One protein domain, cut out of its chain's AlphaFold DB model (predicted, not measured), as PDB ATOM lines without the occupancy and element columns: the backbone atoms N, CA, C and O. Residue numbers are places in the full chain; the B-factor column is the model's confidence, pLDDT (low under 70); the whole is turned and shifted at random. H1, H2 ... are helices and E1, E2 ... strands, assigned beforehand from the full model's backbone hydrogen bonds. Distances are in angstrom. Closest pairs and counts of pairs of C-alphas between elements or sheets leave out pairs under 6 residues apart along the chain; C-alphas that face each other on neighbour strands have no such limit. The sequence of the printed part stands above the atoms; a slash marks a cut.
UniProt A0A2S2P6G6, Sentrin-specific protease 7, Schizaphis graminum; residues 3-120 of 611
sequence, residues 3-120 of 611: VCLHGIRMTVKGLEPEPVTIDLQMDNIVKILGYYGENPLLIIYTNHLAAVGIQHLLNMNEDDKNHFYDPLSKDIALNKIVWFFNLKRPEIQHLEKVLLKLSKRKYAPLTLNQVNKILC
ATOM      1  N   VAL A   3      61.624  75.619  97.999       87.25
ATOM      2  CA  VAL A   3      60.609  75.040  98.889       87.25
ATOM      3  C   VAL A   3      61.297  74.541 100.153       87.25
ATOM      4  O   VAL A   3      62.282  73.808 100.077       87.25
ATOM      5  N   CYS A   4      60.781  74.930 101.315       88.12
ATOM      6  CA  CYS A   4      61.220  74.416 102.608       88.12
ATOM      7  C   CYS A   4      60.027  74.279 103.566       88.12
ATOM      8  O   CYS A   4      58.899  74.635 103.234       88.12
ATOM      9  N   LEU A   5      60.270  73.777 104.779       87.19
ATOM     10  CA  LEU A   5      59.205  73.584 105.774       87.19
ATOM     11  C   LEU A   5      58.562  74.897 106.253       87.19
ATOM     12  O   LEU A   5      57.447  74.869 106.759       87.19
ATOM     13  N   HIS A   6      59.238  76.034 106.070       87.62
ATOM     14  CA  HIS A   6      58.746  77.349 106.489       87.62
ATOM     15  C   HIS A   6      57.937  78.068 105.398       87.62
ATOM     16  O   HIS A   6      57.239  79.036 105.696       87.62
ATOM     17  N   GLY A   7      58.004  77.620 104.139       91.56
ATOM     18  CA  GLY A   7      57.311  78.287 103.041       91.56
ATOM     19  C   GLY A   7      57.860  77.978 101.652       91.56
ATOM     20  O   GLY A   7      58.742  77.136 101.462       91.56
ATOM     21  N   ILE A   8      57.321  78.697 100.671       93.50
ATOM     22  CA  ILE A   8      57.696  78.631  99.261       93.50
ATOM     23  C   ILE A   8      58.108  80.027  98.802       93.50
ATOM     24  O   ILE A   8      57.337  80.975  98.913       93.50
ATOM     25  N   ARG A   9      59.306  80.134  98.229       92.19
ATOM     26  CA  ARG A   9      59.787  81.335  97.539       92.19
ATOM     27  C   ARG A   9      59.767  81.097  96.037       92.19
ATOM     28  O   ARG A   9      60.420  80.174  95.537       92.19
ATOM     29  N   MET A  10      59.060  81.935  95.297       89.44
ATOM     30  CA  MET A  10      58.986  81.861  93.839       89.44
ATOM     31  C   MET A  10      59.339  83.205  93.214       89.44
ATOM     32  O   MET A  10      58.970  84.251  93.727       89.44
ATOM     33  N   THR A  11      60.071  83.175  92.104       87.62
ATOM     34  CA  THR A  11      60.424  84.377  91.344       87.62
ATOM     35  C   THR A  11      59.750  84.269  89.991       87.62
ATOM     36  O   THR A  11      60.001  83.310  89.258       87.62
ATOM     37  N   VAL A  12      58.883  85.225  89.689       82.94
ATOM     38  CA  VAL A  12      58.074  85.280  88.472       82.94
ATOM     39  C   VAL A  12      58.391  86.543  87.693       82.94
ATOM     40  O   VAL A  12      58.797  87.553  88.261       82.94
ATOM     41  N   LYS A  13      58.213  86.499  86.376       70.50
ATOM     42  CA  LYS A  13      58.185  87.719  85.570       70.50
ATOM     43  C   LYS A  13      56.764  88.270  85.649       70.50
ATOM     44  O   LYS A  13      55.840  87.552  85.275       70.50
ATOM     45  N   GLY A  14      56.604  89.466  86.210       63.41
ATOM     46  CA  GLY A  14      55.313  90.151  86.249       63.41
ATOM     47  C   GLY A  14      54.936  90.730  84.881       63.41
ATOM     48  O   GLY A  14      55.561  90.419  83.867       63.41
ATOM     49  N   LEU A  15      53.927  91.604  84.867       59.72
ATOM     50  CA  LEU A  15      53.583  92.429  83.696       59.72
ATOM     51  C   LEU A  15      54.655  93.498  83.403       59.72
ATOM     52  O   LEU A  15      54.757  93.994  82.281       59.72
ATOM     53  N   GLU A  16      55.473  93.826  84.402       62.78
ATOM     54  CA  GLU A  16      56.618  94.725  84.293       62.78
ATOM     55  C   GLU A  16      57.919  93.973  83.942       62.78
ATOM     56  O   GLU A  16      58.038  92.769  84.189       62.78
ATOM     57  N   PRO A  17      58.922  94.654  83.351       60.44
ATOM     58  CA  PRO A  17      60.154  94.015  82.879       60.44
ATOM     59  C   PRO A  17      61.041  93.429  83.992       60.44
ATOM     60  O   PRO A  17      61.893  92.585  83.696       60.44
ATOM     61  N   GLU A  18      60.864  93.843  85.251       77.94
ATOM     62  CA  GLU A  18      61.635  93.325  86.384       77.94
ATOM     63  C   GLU A  18      60.969  92.092  87.029       77.94
ATOM     64  O   GLU A  18      59.750  92.052  87.214       77.94
ATOM     65  N   PRO A  19      61.744  91.047  87.374       83.94
ATOM     66  CA  PRO A  19      61.204  89.862  88.024       83.94
ATOM     67  C   PRO A  19      60.787  90.161  89.470       83.94
ATOM     68  O   PRO A  19      61.567  90.679  90.266       83.94
ATOM     69  N   VAL A  20      59.582  89.733  89.832       87.62
ATOM     70  CA  VAL A  20      59.012  89.868  91.174       87.62
ATOM     71  C   VAL A  20      59.252  88.580  91.958       87.62
ATOM     72  O   VAL A  20      59.051  87.475  91.450       87.62
ATOM     73  N   THR A  21      59.689  88.703  93.211       89.62
ATOM     74  CA  THR A  21      59.832  87.559  94.124       89.62
ATOM     75  C   THR A  21      58.683  87.539  95.122       89.62
ATOM     76  O   THR A  21      58.433  88.523  95.808       89.62
ATOM     77  N   ILE A  22      58.004  86.399  95.199       91.06
ATOM     78  CA  ILE A  22      56.879  86.131  96.088       91.06
ATOM     79  C   ILE A  22      57.344  85.150  97.158       91.06
ATOM     80  O   ILE A  22      57.806  84.046  96.845       91.06
ATOM     81  N   ASP A  23      57.167  85.550  98.412       91.06
ATOM     82  CA  ASP A  23      57.462  84.746  99.593       91.06
ATOM     83  C   ASP A  23      56.169  84.311 100.277       91.06
ATOM     84  O   ASP A  23      55.510  85.088 100.966       91.06
ATOM     85  N   LEU A  24      55.809  83.040 100.098       93.19
ATOM     86  CA  LEU A  24      54.645  82.429 100.727       93.19
ATOM     87  C   LEU A  24      55.067  81.681 101.985       93.19
ATOM     88  O   LEU A  24      55.686  80.619 101.914       93.19
ATOM     89  N   GLN A  25      54.702  82.217 103.146       92.44
ATOM     90  CA  GLN A  25      54.851  81.509 104.417       92.44
ATOM     91  C   GLN A  25      53.911  80.297 104.471       92.44
ATOM     92  O   GLN A  25      52.792  80.348 103.957       92.44
ATOM     93  N   MET A  26      54.344  79.210 105.115       92.56
ATOM     94  CA  MET A  26      53.577  77.956 105.180       92.56
ATOM     95  C   MET A  26      52.205  78.110 105.864       92.56
ATOM     96  O   MET A  26      51.259  77.383 105.538       92.56
ATOM     97  N   ASP A  27      52.065  79.086 106.764       91.81
ATOM     98  CA  ASP A  27      50.796  79.419 107.426       91.81
ATOM     99  C   ASP A  27      49.763  79.991 106.450       91.81
ATOM    100  O   ASP A  27      48.566  79.753 106.603       91.81
ATOM    101  N   ASN A  28      50.223  80.648 105.383       93.31
ATOM    102  CA  ASN A  28      49.358  81.200 104.345       93.31
ATOM    103  C   ASN A  28      49.017  80.204 103.229       93.31
ATOM    104  O   ASN A  28      48.167  80.487 102.383       93.31
ATOM    105  N   ILE A  29      49.660  79.035 103.212       94.38
ATOM    106  CA  ILE A  29      49.401  77.971 102.241       94.38
ATOM    107  C   ILE A  29      48.353  77.020 102.821       94.38
ATOM    108  O   ILE A  29      48.583  76.383 103.842       94.38
ATOM    109  N   VAL A  30      47.208  76.876 102.164       94.12
ATOM    110  CA  VAL A  30      46.137  75.957 102.578       94.12
ATOM    111  C   VAL A  30      46.506  74.516 102.224       94.12
ATOM    112  O   VAL A  30      46.478  73.640 103.088       94.12
ATOM    113  N   LYS A  31      46.913  74.276 100.971       94.38
ATOM    114  CA  LYS A  31      47.248  72.943 100.452       94.38
ATOM    115  C   LYS A  31      48.270  73.032  99.322       94.38
ATOM    116  O   LYS A  31      48.218  73.944  98.501       94.38
ATOM    117  N   ILE A  32      49.161  72.048  99.259       95.62
ATOM    118  CA  ILE A  32      50.090  71.807  98.154       95.62
ATOM    119  C   ILE A  32      49.780  70.429  97.567       95.62
ATOM    120  O   ILE A  32      49.685  69.447  98.304       95.62
ATOM    121  N   LEU A  33      49.662  70.344  96.247       95.00
ATOM    122  CA  LEU A  33      49.536  69.085  95.520       95.00
ATOM    123  C   LEU A  33      50.698  68.948  94.534       95.00
ATOM    124  O   LEU A  33      50.978  69.887  93.790       95.00
ATOM    125  N   GLY A  34      51.397  67.813  94.548       93.31
ATOM    126  CA  GLY A  34      52.610  67.612  93.747       93.31
ATOM    127  C   GLY A  34      52.472  66.502  92.714       93.31
ATOM    128  O   GLY A  34      52.052  65.403  93.055       93.31
ATOM    129  N   TYR A  35      52.871  66.761  91.469       93.88
ATOM    130  CA  TYR A  35      52.987  65.744  90.424       93.88
ATOM    131  C   TYR A  35      54.406  65.713  89.860       93.88
ATOM    132  O   TYR A  35      54.962  66.747  89.489       93.88
ATOM    133  N   TYR A  36      54.982  64.512  89.785       92.31
ATOM    134  CA  TYR A  36      56.399  64.299  89.468       92.31
ATOM    135  C   TYR A  36      56.637  63.422  88.226       92.31
ATOM    136  O   TYR A  36      57.753  62.942  88.021       92.31
ATOM    137  N   GLY A  37      55.599  63.192  87.414       84.50
ATOM    138  CA  GLY A  37      55.691  62.445  86.156       84.50
ATOM    139  C   GLY A  37      56.199  63.294  84.982       84.50
ATOM    140  O   GLY A  37      57.042  64.175  85.146       84.50
ATOM    141  N   GLU A  38      55.697  63.029  83.771       75.44
ATOM    142  CA  GLU A  38      56.023  63.833  82.582       75.44
ATOM    143  C   GLU A  38      55.464  65.262  82.730       75.44
ATOM    144  O   GLU A  38      54.257  65.423  82.865       75.44
ATOM    145  N   ASN A  39      56.333  66.285  82.692       82.44
ATOM    146  CA  ASN A  39      56.043  67.697  83.017       82.44
ATOM    147  C   ASN A  39      55.650  67.930  84.491       82.44
ATOM    148  O   ASN A  39      54.481  68.169  84.800       82.44
ATOM    149  N   PRO A  40      56.617  67.872  85.422       89.75
ATOM    150  CA  PRO A  40      56.324  67.948  86.844       89.75
ATOM    151  C   PRO A  40      55.873  69.355  87.271       89.75
ATOM    152  O   PRO A  40      56.343  70.377  86.753       89.75
ATOM    153  N   LEU A  41      54.941  69.400  88.226       93.56
ATOM    154  CA  LEU A  41      54.296  70.632  88.683       93.56
ATOM    155  C   LEU A  41      53.864  70.580  90.153       93.56
ATOM    156  O   LEU A  41      53.662  69.506  90.721       93.56
ATOM    157  N   LEU A  42      53.708  71.761  90.756       93.94
ATOM    158  CA  LEU A  42      53.029  71.956  92.039       93.94
ATOM    159  C   LEU A  42      51.751  72.772  91.833       93.94
ATOM    160  O   LEU A  42      51.763  73.768  91.114       93.94
ATOM    161  N   ILE A  43      50.674  72.382  92.509       93.44
ATOM    162  CA  ILE A  43      49.442  73.165  92.635       93.44
ATOM    163  C   ILE A  43      49.369  73.677  94.071       93.44
ATOM    164  O   ILE A  43      49.409  72.884  95.012       93.44
ATOM    165  N   ILE A  44      49.299  74.993  94.243       94.19
ATOM    166  CA  ILE A  44      49.352  75.658  95.546       94.19
ATOM    167  C   ILE A  44      48.050  76.434  95.748       94.19
ATOM    168  O   ILE A  44      47.694  77.290  94.938       94.19
ATOM    169  N   TYR A  45      47.367  76.143  96.850       93.62
ATOM    170  CA  TYR A  45      46.197  76.872  97.324       93.62
ATOM    171  C   TYR A  45      46.612  77.739  98.508       93.62
ATOM    172  O   TYR A  45      47.245  77.233  99.440       93.62
ATOM    173  N   THR A  46      46.269  79.025  98.496       94.81
ATOM    174  CA  THR A  46      46.581  79.958  99.588       94.81
ATOM    175  C   THR A  46      45.314  80.466 100.263       94.81
ATOM    176  O   THR A  46      44.212  80.309  99.747       94.81
ATOM    177  N   ASN A  47      45.464  81.082 101.434       92.62
ATOM    178  CA  ASN A  47      44.384  81.853 102.043       92.62
ATOM    179  C   ASN A  47      44.192  83.201 101.312       92.62
ATOM    180  O   ASN A  47      45.015  83.602 100.480       92.62
ATOM    181  N   HIS A  48      43.108  83.908 101.641       87.12
ATOM    182  CA  HIS A  48      42.781  85.205 101.039       87.12
ATOM    183  C   HIS A  48      43.837  86.288 101.336       87.12
ATOM    184  O   HIS A  48      44.118  87.116 100.476       87.12
ATOM    185  N   LEU A  49      44.487  86.260 102.509       88.56
ATOM    186  CA  LEU A  49      45.526  87.235 102.874       88.56
ATOM    187  C   LEU A  49      46.756  87.144 101.963       88.56
ATOM    188  O   LEU A  49      47.265  88.167 101.504       88.56
ATOM    189  N   ALA A  50      47.225  85.928 101.662       91.25
ATOM    190  CA  ALA A  50      48.312  85.741 100.704       91.25
ATOM    191  C   ALA A  50      47.908  86.151  99.289       91.25
ATOM    192  O   ALA A  50      48.739  86.711  98.575       91.25
ATOM    193  N   ALA A  51      46.655  85.918  98.894       90.12
ATOM    194  CA  ALA A  51      46.177  86.324  97.582       90.12
ATOM    195  C   ALA A  51      46.231  87.840  97.387       90.12
ATOM    196  O   ALA A  51      46.781  88.273  96.383       90.12
ATOM    197  N   VAL A  52      45.797  88.635  98.372       87.62
ATOM    198  CA  VAL A  52      45.914  90.108  98.324       87.62
ATOM    199  C   VAL A  52      47.372  90.544  98.135       87.62
ATOM    200  O   VAL A  52      47.672  91.404  97.308       87.62
ATOM    201  N   GLY A  53      48.305  89.913  98.855       88.62
ATOM    202  CA  GLY A  53      49.737  90.182  98.701       88.62
ATOM    203  C   GLY A  53      50.272  89.821  97.311       88.62
ATOM    204  O   GLY A  53      51.007  90.606  96.714       88.62
ATOM    205  N   ILE A  54      49.884  88.661  96.773       89.75
ATOM    206  CA  ILE A  54      50.267  88.208  95.426       89.75
ATOM    207  C   ILE A  54      49.704  89.147  94.354       89.75
ATOM    208  O   ILE A  54      50.449  89.571  93.473       89.75
ATOM    209  N   GLN A  55      48.418  89.489  94.444       88.69
ATOM    210  CA  GLN A  55      47.738  90.397  93.522       88.69
ATOM    211  C   GLN A  55      48.440  91.756  93.480       88.69
ATOM    212  O   GLN A  55      48.734  92.262  92.399       88.69
ATOM    213  N   HIS A  56      48.780  92.310  94.650       85.38
ATOM    214  CA  HIS A  56      49.493  93.581  94.750       85.38
ATOM    215  C   HIS A  56      50.906  93.504  94.157       85.38
ATOM    216  O   HIS A  56      51.277  94.345  93.342       85.38
ATOM    217  N   LEU A  57      51.682  92.474  94.516       87.00
ATOM    218  CA  LEU A  57      53.052  92.288  94.023       87.00
ATOM    219  C   LEU A  57      53.117  92.086  92.505       87.00
ATOM    220  O   LEU A  57      54.099  92.477  91.878       87.00
ATOM    221  N   LEU A  58      52.097  91.460  91.918       85.19
ATOM    222  CA  LEU A  58      52.034  91.173  90.485       85.19
ATOM    223  C   LEU A  58      51.216  92.185  89.683       85.19
ATOM    224  O   LEU A  58      51.069  92.004  88.475       85.19
ATOM    225  N   ASN A  59      50.727  93.247  90.331       82.12
ATOM    226  CA  ASN A  59      49.884  94.276  89.726       82.12
ATOM    227  C   ASN A  59      48.668  93.682  88.981       82.12
ATOM    228  O   ASN A  59      48.361  94.054  87.849       82.12
ATOM    229  N   MET A  60      48.011  92.699  89.603       83.81
ATOM    230  CA  MET A  60      46.819  92.050  89.055       83.81
ATOM    231  C   MET A  60      45.614  92.977  89.209       83.81
ATOM    232  O   MET A  60      45.313  93.418  90.316       83.81
ATOM    233  N   ASN A  61      44.909  93.251  88.111       73.94
ATOM    234  CA  ASN A  61      43.682  94.044  88.129       73.94
ATOM    235  C   ASN A  61      42.453  93.118  88.107       73.94
ATOM    236  O   ASN A  61      42.404  92.192  87.298       73.94
ATOM    237  N   GLU A  62      41.459  93.393  88.954       65.81
ATOM    238  CA  GLU A  62      40.171  92.677  88.992       65.81
ATOM    239  C   GLU A  62      39.428  92.726  87.645       65.81
ATOM    240  O   GLU A  62      38.713  91.785  87.291       65.81
ATOM    241  N   ASP A  63      39.644  93.784  86.856       65.25
ATOM    242  CA  ASP A  63      39.043  93.934  85.526       65.25
ATOM    243  C   ASP A  63      39.664  92.998  84.465       65.25
ATOM    244  O   ASP A  63      39.024  92.706  83.449       65.25
ATOM    245  N   ASP A  64      40.884  92.490  84.687       65.31
ATOM    246  CA  ASP A  64      41.551  91.523  83.804       65.31
ATOM    247  C   ASP A  64      41.427  90.100  84.362       65.31
ATOM    248  O   ASP A  64      42.355  89.520  84.936       65.31
ATOM    249  N   LYS A  65      40.252  89.505  84.134       58.88
ATOM    250  CA  LYS A  65      39.923  88.134  84.559       58.88
ATOM    251  C   LYS A  65      40.909  87.061  84.078       58.88
ATOM    252  O   LYS A  65      40.876  85.958  84.607       58.88
ATOM    253  N   ASN A  66      41.764  87.341  83.090       59.38
ATOM    254  CA  ASN A  66      42.737  86.363  82.596       59.38
ATOM    255  C   ASN A  66      43.993  86.259  83.476       59.38
ATOM    256  O   ASN A  66      44.701  85.259  83.386       59.38
ATOM    257  N   HIS A  67      44.274  87.264  84.311       67.50
ATOM    258  CA  HIS A  67      45.492  87.327  85.128       67.50
ATOM    259  C   HIS A  67      45.211  87.531  86.621       67.50
ATOM    260  O   HIS A  67      46.143  87.756  87.389       67.50
ATOM    261  N   PHE A  68      43.951  87.446  87.043       82.94
ATOM    262  CA  PHE A  68      43.556  87.666  88.429       82.94
ATOM    263  C   PHE A  68      43.580  86.363  89.242       82.94
ATOM    264  O   PHE A  68      42.900  85.398  88.906       82.94
ATOM    265  N   TYR A  69      44.357  86.324  90.324       88.56
ATOM    266  CA  TYR A  69      44.378  85.191  91.255       88.56
ATOM    267  C   TYR A  69      43.391  85.427  92.399       88.56
ATOM    268  O   TYR A  69      43.572  86.384  93.140       88.56
ATOM    269  N   ASP A  70      42.405  84.554  92.595       88.81
ATOM    270  CA  ASP A  70      41.433  84.649  93.690       88.81
ATOM    271  C   ASP A  70      41.139  83.269  94.302       88.81
ATOM    272  O   ASP A  70      40.397  82.483  93.706       88.81
ATOM    273  N   PRO A  71      41.664  82.958  95.505       89.25
ATOM    274  CA  PRO A  71      41.487  81.662  96.156       89.25
ATOM    275  C   PRO A  71      40.044  81.377  96.587       89.25
ATOM    276  O   PRO A  71      39.731  80.222  96.874       89.25
ATOM    277  N   LEU A  72      39.177  82.394  96.654       86.94
ATOM    278  CA  LEU A  72      37.754  82.241  96.979       86.94
ATOM    279  C   LEU A  72      36.882  82.115  95.720       86.94
ATOM    280  O   LEU A  72      35.676  81.877  95.823       86.94
ATOM    281  N   SER A  73      37.476  82.228  94.529       85.38
ATOM    282  CA  SER A  73      36.752  82.112  93.271       85.38
ATOM    283  C   SER A  73      36.206  80.701  93.055       85.38
ATOM    284  O   SER A  73      36.877  79.687  93.278       85.38
ATOM    285  N   LYS A  74      34.980  80.639  92.526       77.50
ATOM    286  CA  LYS A  74      34.380  79.397  92.010       77.50
ATOM    287  C   LYS A  74      35.020  78.950  90.694       77.50
ATOM    288  O   LYS A  74      34.817  77.812  90.273       77.50
ATOM    289  N   ASP A  75      35.776  79.828  90.035       77.75
ATOM    290  CA  ASP A  75      36.562  79.472  88.863       77.75
ATOM    291  C   ASP A  75      37.861  78.777  89.292       77.75
ATOM    292  O   ASP A  75      38.770  79.376  89.871       77.75
ATOM    293  N   ILE A  76      37.954  77.489  88.960       75.25
ATOM    294  CA  ILE A  76      39.095  76.633  89.284       75.25
ATOM    295  C   ILE A  76      40.379  77.144  88.600       75.25
ATOM    296  O   ILE A  76      41.479  76.783  89.015       75.25
ATOM    297  N   ALA A  77      40.294  77.952  87.538       74.19
ATOM    298  CA  ALA A  77      41.469  78.559  86.912       74.19
ATOM    299  C   ALA A  77      42.075  79.692  87.757       74.19
ATOM    300  O   ALA A  77      43.281  79.916  87.681       74.19
ATOM    301  N   LEU A  78      41.262  80.368  88.575       82.19
ATOM    302  CA  LEU A  78      41.665  81.553  89.338       82.19
ATOM    303  C   LEU A  78      42.017  81.223  90.792       82.19
ATOM    304  O   LEU A  78      42.763  81.968  91.419       82.19
ATOM    305  N   ASN A  79      41.527  80.103  91.330       87.50
ATOM    306  CA  ASN A  79      41.662  79.775  92.754       87.50
ATOM    307  C   ASN A  79      42.933  79.019  93.157       87.50
ATOM    308  O   ASN A  79      43.145  78.726  94.338       87.50
ATOM    309  N   LYS A  80      43.811  78.722  92.198       90.38
ATOM    310  CA  LYS A  80      45.035  77.948  92.425       90.38
ATOM    311  C   LYS A  80      46.232  78.535  91.689       90.38
ATOM    312  O   LYS A  80      46.106  79.064  90.591       90.38
ATOM    313  N   ILE A  81      47.415  78.367  92.267       90.06
ATOM    314  CA  ILE A  81      48.688  78.682  91.615       90.06
ATOM    315  C   ILE A  81      49.256  77.380  91.058       90.06
ATOM    316  O   ILE A  81      49.501  76.439  91.812       90.06
ATOM    317  N   VAL A  82      49.480  77.320  89.746       89.38
ATOM    318  CA  VAL A  82      50.078  76.156  89.078       89.38
ATOM    319  C   VAL A  82      51.514  76.485  88.692       89.38
ATOM    320  O   VAL A  82      51.760  77.381  87.888       89.38
ATOM    321  N   TRP A  83      52.470  75.749  89.254       89.62
ATOM    322  CA  TRP A  83      53.893  75.958  89.022       89.62
ATOM    323  C   TRP A  83      54.527  74.767  88.310       89.62
ATOM    324  O   TRP A  83      54.790  73.739  88.935       89.62
ATOM    325  N   PHE A  84      54.847  74.926  87.028       88.75
ATOM    326  CA  PHE A  84      55.658  73.959  86.285       88.75
ATOM    327  C   PHE A  84      57.145  74.164  86.575       88.75
ATOM    328  O   PHE A  84      57.632  75.294  86.663       88.75
ATOM    329  N   PHE A  85      57.894  73.073  86.709       86.31
ATOM    330  CA  PHE A  85      59.334  73.137  86.936       86.31
ATOM    331  C   PHE A  85      60.086  72.091  86.118       86.31
ATOM    332  O   PHE A  85      59.545  71.063  85.730       86.31
ATOM    333  N   ASN A  86      61.362  72.362  85.855       85.19
ATOM    334  CA  ASN A  86      62.248  71.451  85.140       85.19
ATOM    335  C   ASN A  86      63.479  71.184  86.010       85.19
ATOM    336  O   ASN A  86      64.482  71.892  85.925       85.19
ATOM    337  N   LEU A  87      63.341  70.222  86.920       85.81
ATOM    338  CA  LEU A  87      64.389  69.791  87.844       85.81
ATOM    339  C   LEU A  87      64.931  68.426  87.414       85.81
ATOM    340  O   LEU A  87      64.215  67.613  86.828       85.81
ATOM    341  N   LYS A  88      66.196  68.136  87.729       88.06
ATOM    342  CA  LYS A  88      66.769  66.802  87.493       88.06
ATOM    343  C   LYS A  88      66.165  65.795  88.478       88.06
ATOM    344  O   LYS A  88      65.806  66.150  89.597       88.06
ATOM    345  N   ARG A  89      66.133  64.506  88.113       84.81
ATOM    346  CA  ARG A  89      65.571  63.429  88.964       84.81
ATOM    347  C   ARG A  89      66.022  63.469  90.443       84.81
ATOM    348  O   ARG A  89      65.149  63.345  91.297       84.81
ATOM    349  N   PRO A  90      67.310  63.683  90.784       87.75
ATOM    350  CA  PRO A  90      67.732  63.756  92.188       87.75
ATOM    351  C   PRO A  90      67.127  64.943  92.956       87.75
ATOM    352  O   PRO A  90      66.825  64.832  94.141       87.75
ATOM    353  N   GLU A  91      66.923  66.074  92.282       88.19
ATOM    354  CA  GLU A  91      66.337  67.286  92.865       88.19
ATOM    355  C   GLU A  91      64.828  67.115  93.078       88.19
ATOM    356  O   GLU A  91      64.305  67.534  94.107       88.19
ATOM    357  N   ILE A  92      64.144  66.429  92.153       88.62
ATOM    358  CA  ILE A  92      62.727  66.054  92.289       88.62
ATOM    359  C   ILE A  92      62.526  65.153  93.512       88.62
ATOM    360  O   ILE A  92      61.685  65.445  94.358       88.62
ATOM    361  N   GLN A  93      63.346  64.108  93.655       89.06
ATOM    362  CA  GLN A  93      63.291  63.207  94.812       89.06
ATOM    363  C   GLN A  93      63.569  63.939  96.131       89.06
ATOM    364  O   GLN A  93      62.991  63.611  97.167       89.06
ATOM    365  N   HIS A  94      64.467  64.929  96.119       91.56
ATOM    366  CA  HIS A  94      64.721  65.757  97.292       91.56
ATOM    367  C   HIS A  94      63.510  66.632  97.643       91.56
ATOM    368  O   HIS A  94      63.105  66.667  98.804       91.56
ATOM    369  N   LEU A  95      62.910  67.294  96.651       91.12
ATOM    370  CA  LEU A  95      61.717  68.123  96.821       91.12
ATOM    371  C   LEU A  95      60.539  67.316  97.383       91.12
ATOM    372  O   LEU A  95      59.912  67.742  98.351       91.12
ATOM    373  N   GLU A  96      60.277  66.138  96.820       92.19
ATOM    374  CA  GLU A  96      59.227  65.232  97.289       92.19
ATOM    375  C   GLU A  96      59.462  64.815  98.750       92.19
ATOM    376  O   GLU A  96      58.561  64.929  99.580       92.19
ATOM    377  N   LYS A  97      60.700  64.451  99.116       91.62
ATOM    378  CA  LYS A  97      61.068  64.143 100.512       91.62
ATOM    379  C   LYS A  97      60.872  65.319 101.467       91.62
ATOM    380  O   LYS A  97      60.570  65.096 102.638       91.62
ATOM    381  N   VAL A  98      61.096  66.554 101.021       92.31
ATOM    382  CA  VAL A  98      60.861  67.753 101.844       92.31
ATOM    383  C   VAL A  98      59.364  67.968 102.055       92.31
ATOM    384  O   VAL A  98      58.950  68.213 103.186       92.31
ATOM    385  N   LEU A  99      58.554  67.835 101.005       92.31
ATOM    386  CA  LEU A  99      57.105  68.040 101.068       92.31
ATOM    387  C   LEU A  99      56.376  66.933 101.841       92.31
ATOM    388  O   LEU A  99      55.445  67.232 102.584       92.31
ATOM    389  N   LEU A 100      56.848  65.684 101.770       92.25
ATOM    390  CA  LEU A 100      56.320  64.561 102.558       92.25
ATOM    391  C   LEU A 100      56.479  64.737 104.080       92.25
ATOM    392  O   LEU A 100      55.806  64.049 104.841       92.25
ATOM    393  N   LYS A 101      57.342  65.654 104.542       92.12
ATOM    394  CA  LYS A 101      57.456  66.006 105.971       92.12
ATOM    395  C   LYS A 101      56.329  66.923 106.456       92.12
ATOM    396  O   LYS A 101      56.196  67.119 107.662       92.12
ATOM    397  N   LEU A 102      55.557  67.522 105.548       90.31
ATOM    398  CA  LEU A 102      54.376  68.307 105.899       90.31
ATOM    399  C   LEU A 102      53.221  67.375 106.283       90.31
ATOM    400  O   LEU A 102      53.188  66.202 105.916       90.31
ATOM    401  N   SER A 103      52.240  67.895 107.023       89.50
ATOM    402  CA  SER A 103      51.068  67.100 107.396       89.50
ATOM    403  C   SER A 103      50.276  66.664 106.157       89.50
ATOM    404  O   SER A 103      50.198  67.397 105.167       89.50
ATOM    405  N   LYS A 104      49.594  65.511 106.233       82.56
ATOM    406  CA  LYS A 104      48.698  65.029 105.160       82.56
ATOM    407  C   LYS A 104      47.623  66.060 104.780       82.56
ATOM    408  O   LYS A 104      47.170  66.097 103.640       82.56
ATOM    409  N   ARG A 105      47.241  66.953 105.706       86.75
ATOM    410  CA  ARG A 105      46.338  68.081 105.424       86.75
ATOM    411  C   ARG A 105      46.989  69.154 104.546       86.75
ATOM    412  O   ARG A 105      46.301  69.699 103.700       86.75
ATOM    413  N   LYS A 106      48.295  69.404 104.674       91.31
ATOM    414  CA  LYS A 106      49.035  70.441 103.928       91.31
ATOM    415  C   LYS A 106      49.613  69.963 102.596       91.31
ATOM    416  O   LYS A 106      49.710  70.772 101.682       91.31
ATOM    417  N   TYR A 107      49.954  68.683 102.448       95.31
ATOM    418  CA  TYR A 107      50.540  68.150 101.212       95.31
ATOM    419  C   TYR A 107      49.932  66.804 100.795       95.31
ATOM    420  O   TYR A 107      49.565  66.005 101.656       95.31
ATOM    421  N   ALA A 108      49.808  66.562  99.486       92.31
ATOM    422  CA  ALA A 108      49.528  65.241  98.916       92.31
ATOM    423  C   ALA A 108      50.148  65.087  97.508       92.31
ATOM    424  O   ALA A 108      50.130  66.049  96.733       92.31
ATOM    425  N   PRO A 109      50.680  63.905  97.151       91.94
ATOM    426  CA  PRO A 109      51.086  63.611  95.779       91.94
ATOM    427  C   PRO A 109      49.861  63.388  94.876       91.94
ATOM    428  O   PRO A 109      48.789  63.012  95.348       91.94
ATOM    429  N   LEU A 110      50.030  63.610  93.573       90.56
ATOM    430  CA  LEU A 110      49.010  63.418  92.543       90.56
ATOM    431  C   LEU A 110      49.451  62.405  91.487       90.56
ATOM    432  O   LEU A 110      50.619  62.336  91.105       90.56
ATOM    433  N   THR A 111      48.468  61.698  90.939       86.19
ATOM    434  CA  THR A 111      48.585  60.930  89.694       86.19
ATOM    435  C   THR A 111      48.295  61.810  88.473       86.19
ATOM    436  O   THR A 111      47.677  62.871  88.586       86.19
ATOM    437  N   LEU A 112      48.685  61.355  87.276       79.44
ATOM    438  CA  LEU A 112      48.414  62.065  86.018       79.44
ATOM    439  C   LEU A 112      46.910  62.336  85.811       79.44
ATOM    440  O   LEU A 112      46.527  63.439  85.427       79.44
ATOM    441  N   ASN A 113      46.048  61.368  86.136       74.25
ATOM    442  CA  ASN A 113      44.596  61.520  86.005       74.25
ATOM    443  C   ASN A 113      44.050  62.615  86.933       74.25
ATOM    444  O   ASN A 113      43.222  63.427  86.518       74.25
ATOM    445  N   GLN A 114      44.548  62.684  88.171       82.44
ATOM    446  CA  GLN A 114      44.148  63.721  89.123       82.44
ATOM    447  C   GLN A 114      44.619  65.110  88.676       82.44
ATOM    448  O   GLN A 114      43.846  66.063  88.746       82.44
ATOM    449  N   VAL A 115      45.846  65.228  88.159       83.69
ATOM    450  CA  VAL A 115      46.359  66.486  87.588       83.69
ATOM    451  C   VAL A 115      45.476  66.965  86.443       83.69
ATOM    452  O   VAL A 115      45.057  68.121  86.442       83.69
ATOM    453  N   ASN A 116      45.147  66.080  85.502       75.50
ATOM    454  CA  ASN A 116      44.324  66.425  84.345       75.50
ATOM    455  C   ASN A 116      42.921  66.895  84.764       75.50
ATOM    456  O   ASN A 116      42.413  67.877  84.218       75.50
ATOM    457  N   LYS A 117      42.327  66.261  85.786       77.50
ATOM    458  CA  LYS A 117      41.039  66.675  86.365       77.50
ATOM    459  C   LYS A 117      41.133  68.058  87.026       77.50
ATOM    460  O   LYS A 117      40.302  68.923  86.755       77.50
ATOM    461  N   ILE A 118      42.158  68.294  87.851       77.94
ATOM    462  CA  ILE A 118      42.325  69.546  88.615       77.94
ATOM    463  C   ILE A 118      42.685  70.726  87.711       77.94
ATOM    464  O   ILE A 118      42.183  71.835  87.916       77.94
ATOM    465  N   LEU A 119      43.560  70.531  86.723       74.81
ATOM    466  CA  LEU A 119      43.999  71.612  85.843       74.81
ATOM    467  C   LEU A 119      42.903  72.085  84.890       74.81
ATOM    468  O   LEU A 119      43.041  73.194  84.385       74.81
ATOM    469  N   CYS A 120      41.820  71.312  84.704       63.44
ATOM    470  CA  CYS A 120      40.694  71.662  83.837       63.44
ATOM    471  C   CYS A 120      41.184  72.328  82.544       63.44
ATOM    472  O   CYS A 120      40.801  73.456  82.237       63.44
TER     473      CYS A 120
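AT A GLANCE: This is residues 3 to 120 of the 611 residues of the protein "Sentrin-specific protease 7" of Schizaphis graminum (UniProt A0A2S2P6G6). A four-stranded sheet, E5 E4 E3 E6, has H2 over one face and H3 over the other. The hairpin E1 E2 lies as a second small sheet on the same side as H2, with H1 packed on E2; residues 58 to 80 loop out at the end away from H2. The printed part has 118 residues, with three named helices and six named strands in the order E1 E2 E3 E4 H1 E5 H2 E6 H3, of mixed class. The four-stranded sheet is mixed, the other antiparallel. The whole is compact, with a radius of gyration of the C-alphas of 14.3 A and spans of 39 by 29 by 26 A.

HOW THE PARTS SIT: In the larger sheet, E3 (residues 29 to 35) and E4 (residues 41 to 46) form a hairpin, with N 33 and O 43 2.8 A apart. Edge strand E5 (residues 81 to 84) is antiparallel to E4, with N 44 and O 81 at 2.8 A. Edge strand E6 (residues 107 to 109) is parallel to E3, with N 108 and O 32 at 3.1 A. H2 (residues 89 to 99) lies over E3 and E6 at a height over the sheet of 11.2 A; the closest C-alphas of H2 and E6 are those of Leu 99 and Tyr 107, 6.6 A apart. H3 (residues 112 to 119), on the opposite face at a height of 9.8 A, runs slantwise to the strands, at 37 degrees to E3 on the local plane. E5, H2 and E6 make a split strand-helix-strand unit, two strands running the same way with E4 and E3 between them; its crossover is right-handed. E1 (residues 7 to 13) and E2 (residues 19 to 25) form an antiparallel hairpin, with N 10 and O 22 at 2.9 A. H1 (residues 48 to 57) comes closest to E2 at the C-alphas of Ile 54 and Ile 22, 7.0 A apart, and only grazes the larger sheet. In H1, H2 and H3 every O i to N i+4 pair is within hydrogen-bond range.

IN THESE COORDINATES: E1 begins at C-alpha 7 (57.311, 78.287, 103.041) and is 19.9 A long; E2 is 19.5 A, E3 17.4 A and E4 16.3 A. H1 is 14.3 A long and H2 15.5 A. H3 ends at C-alpha 119 (43.999, 71.612, 85.843).

THE WHOLE: The C-alphas farthest apart, of Asp 63 and Pro 90, are 42.2 A apart. The printed part has no cut. The link from H1 to E5, 23 residues, is long. pLDDT is under 70 at residues 14 to 17, 62 to 67 and 120.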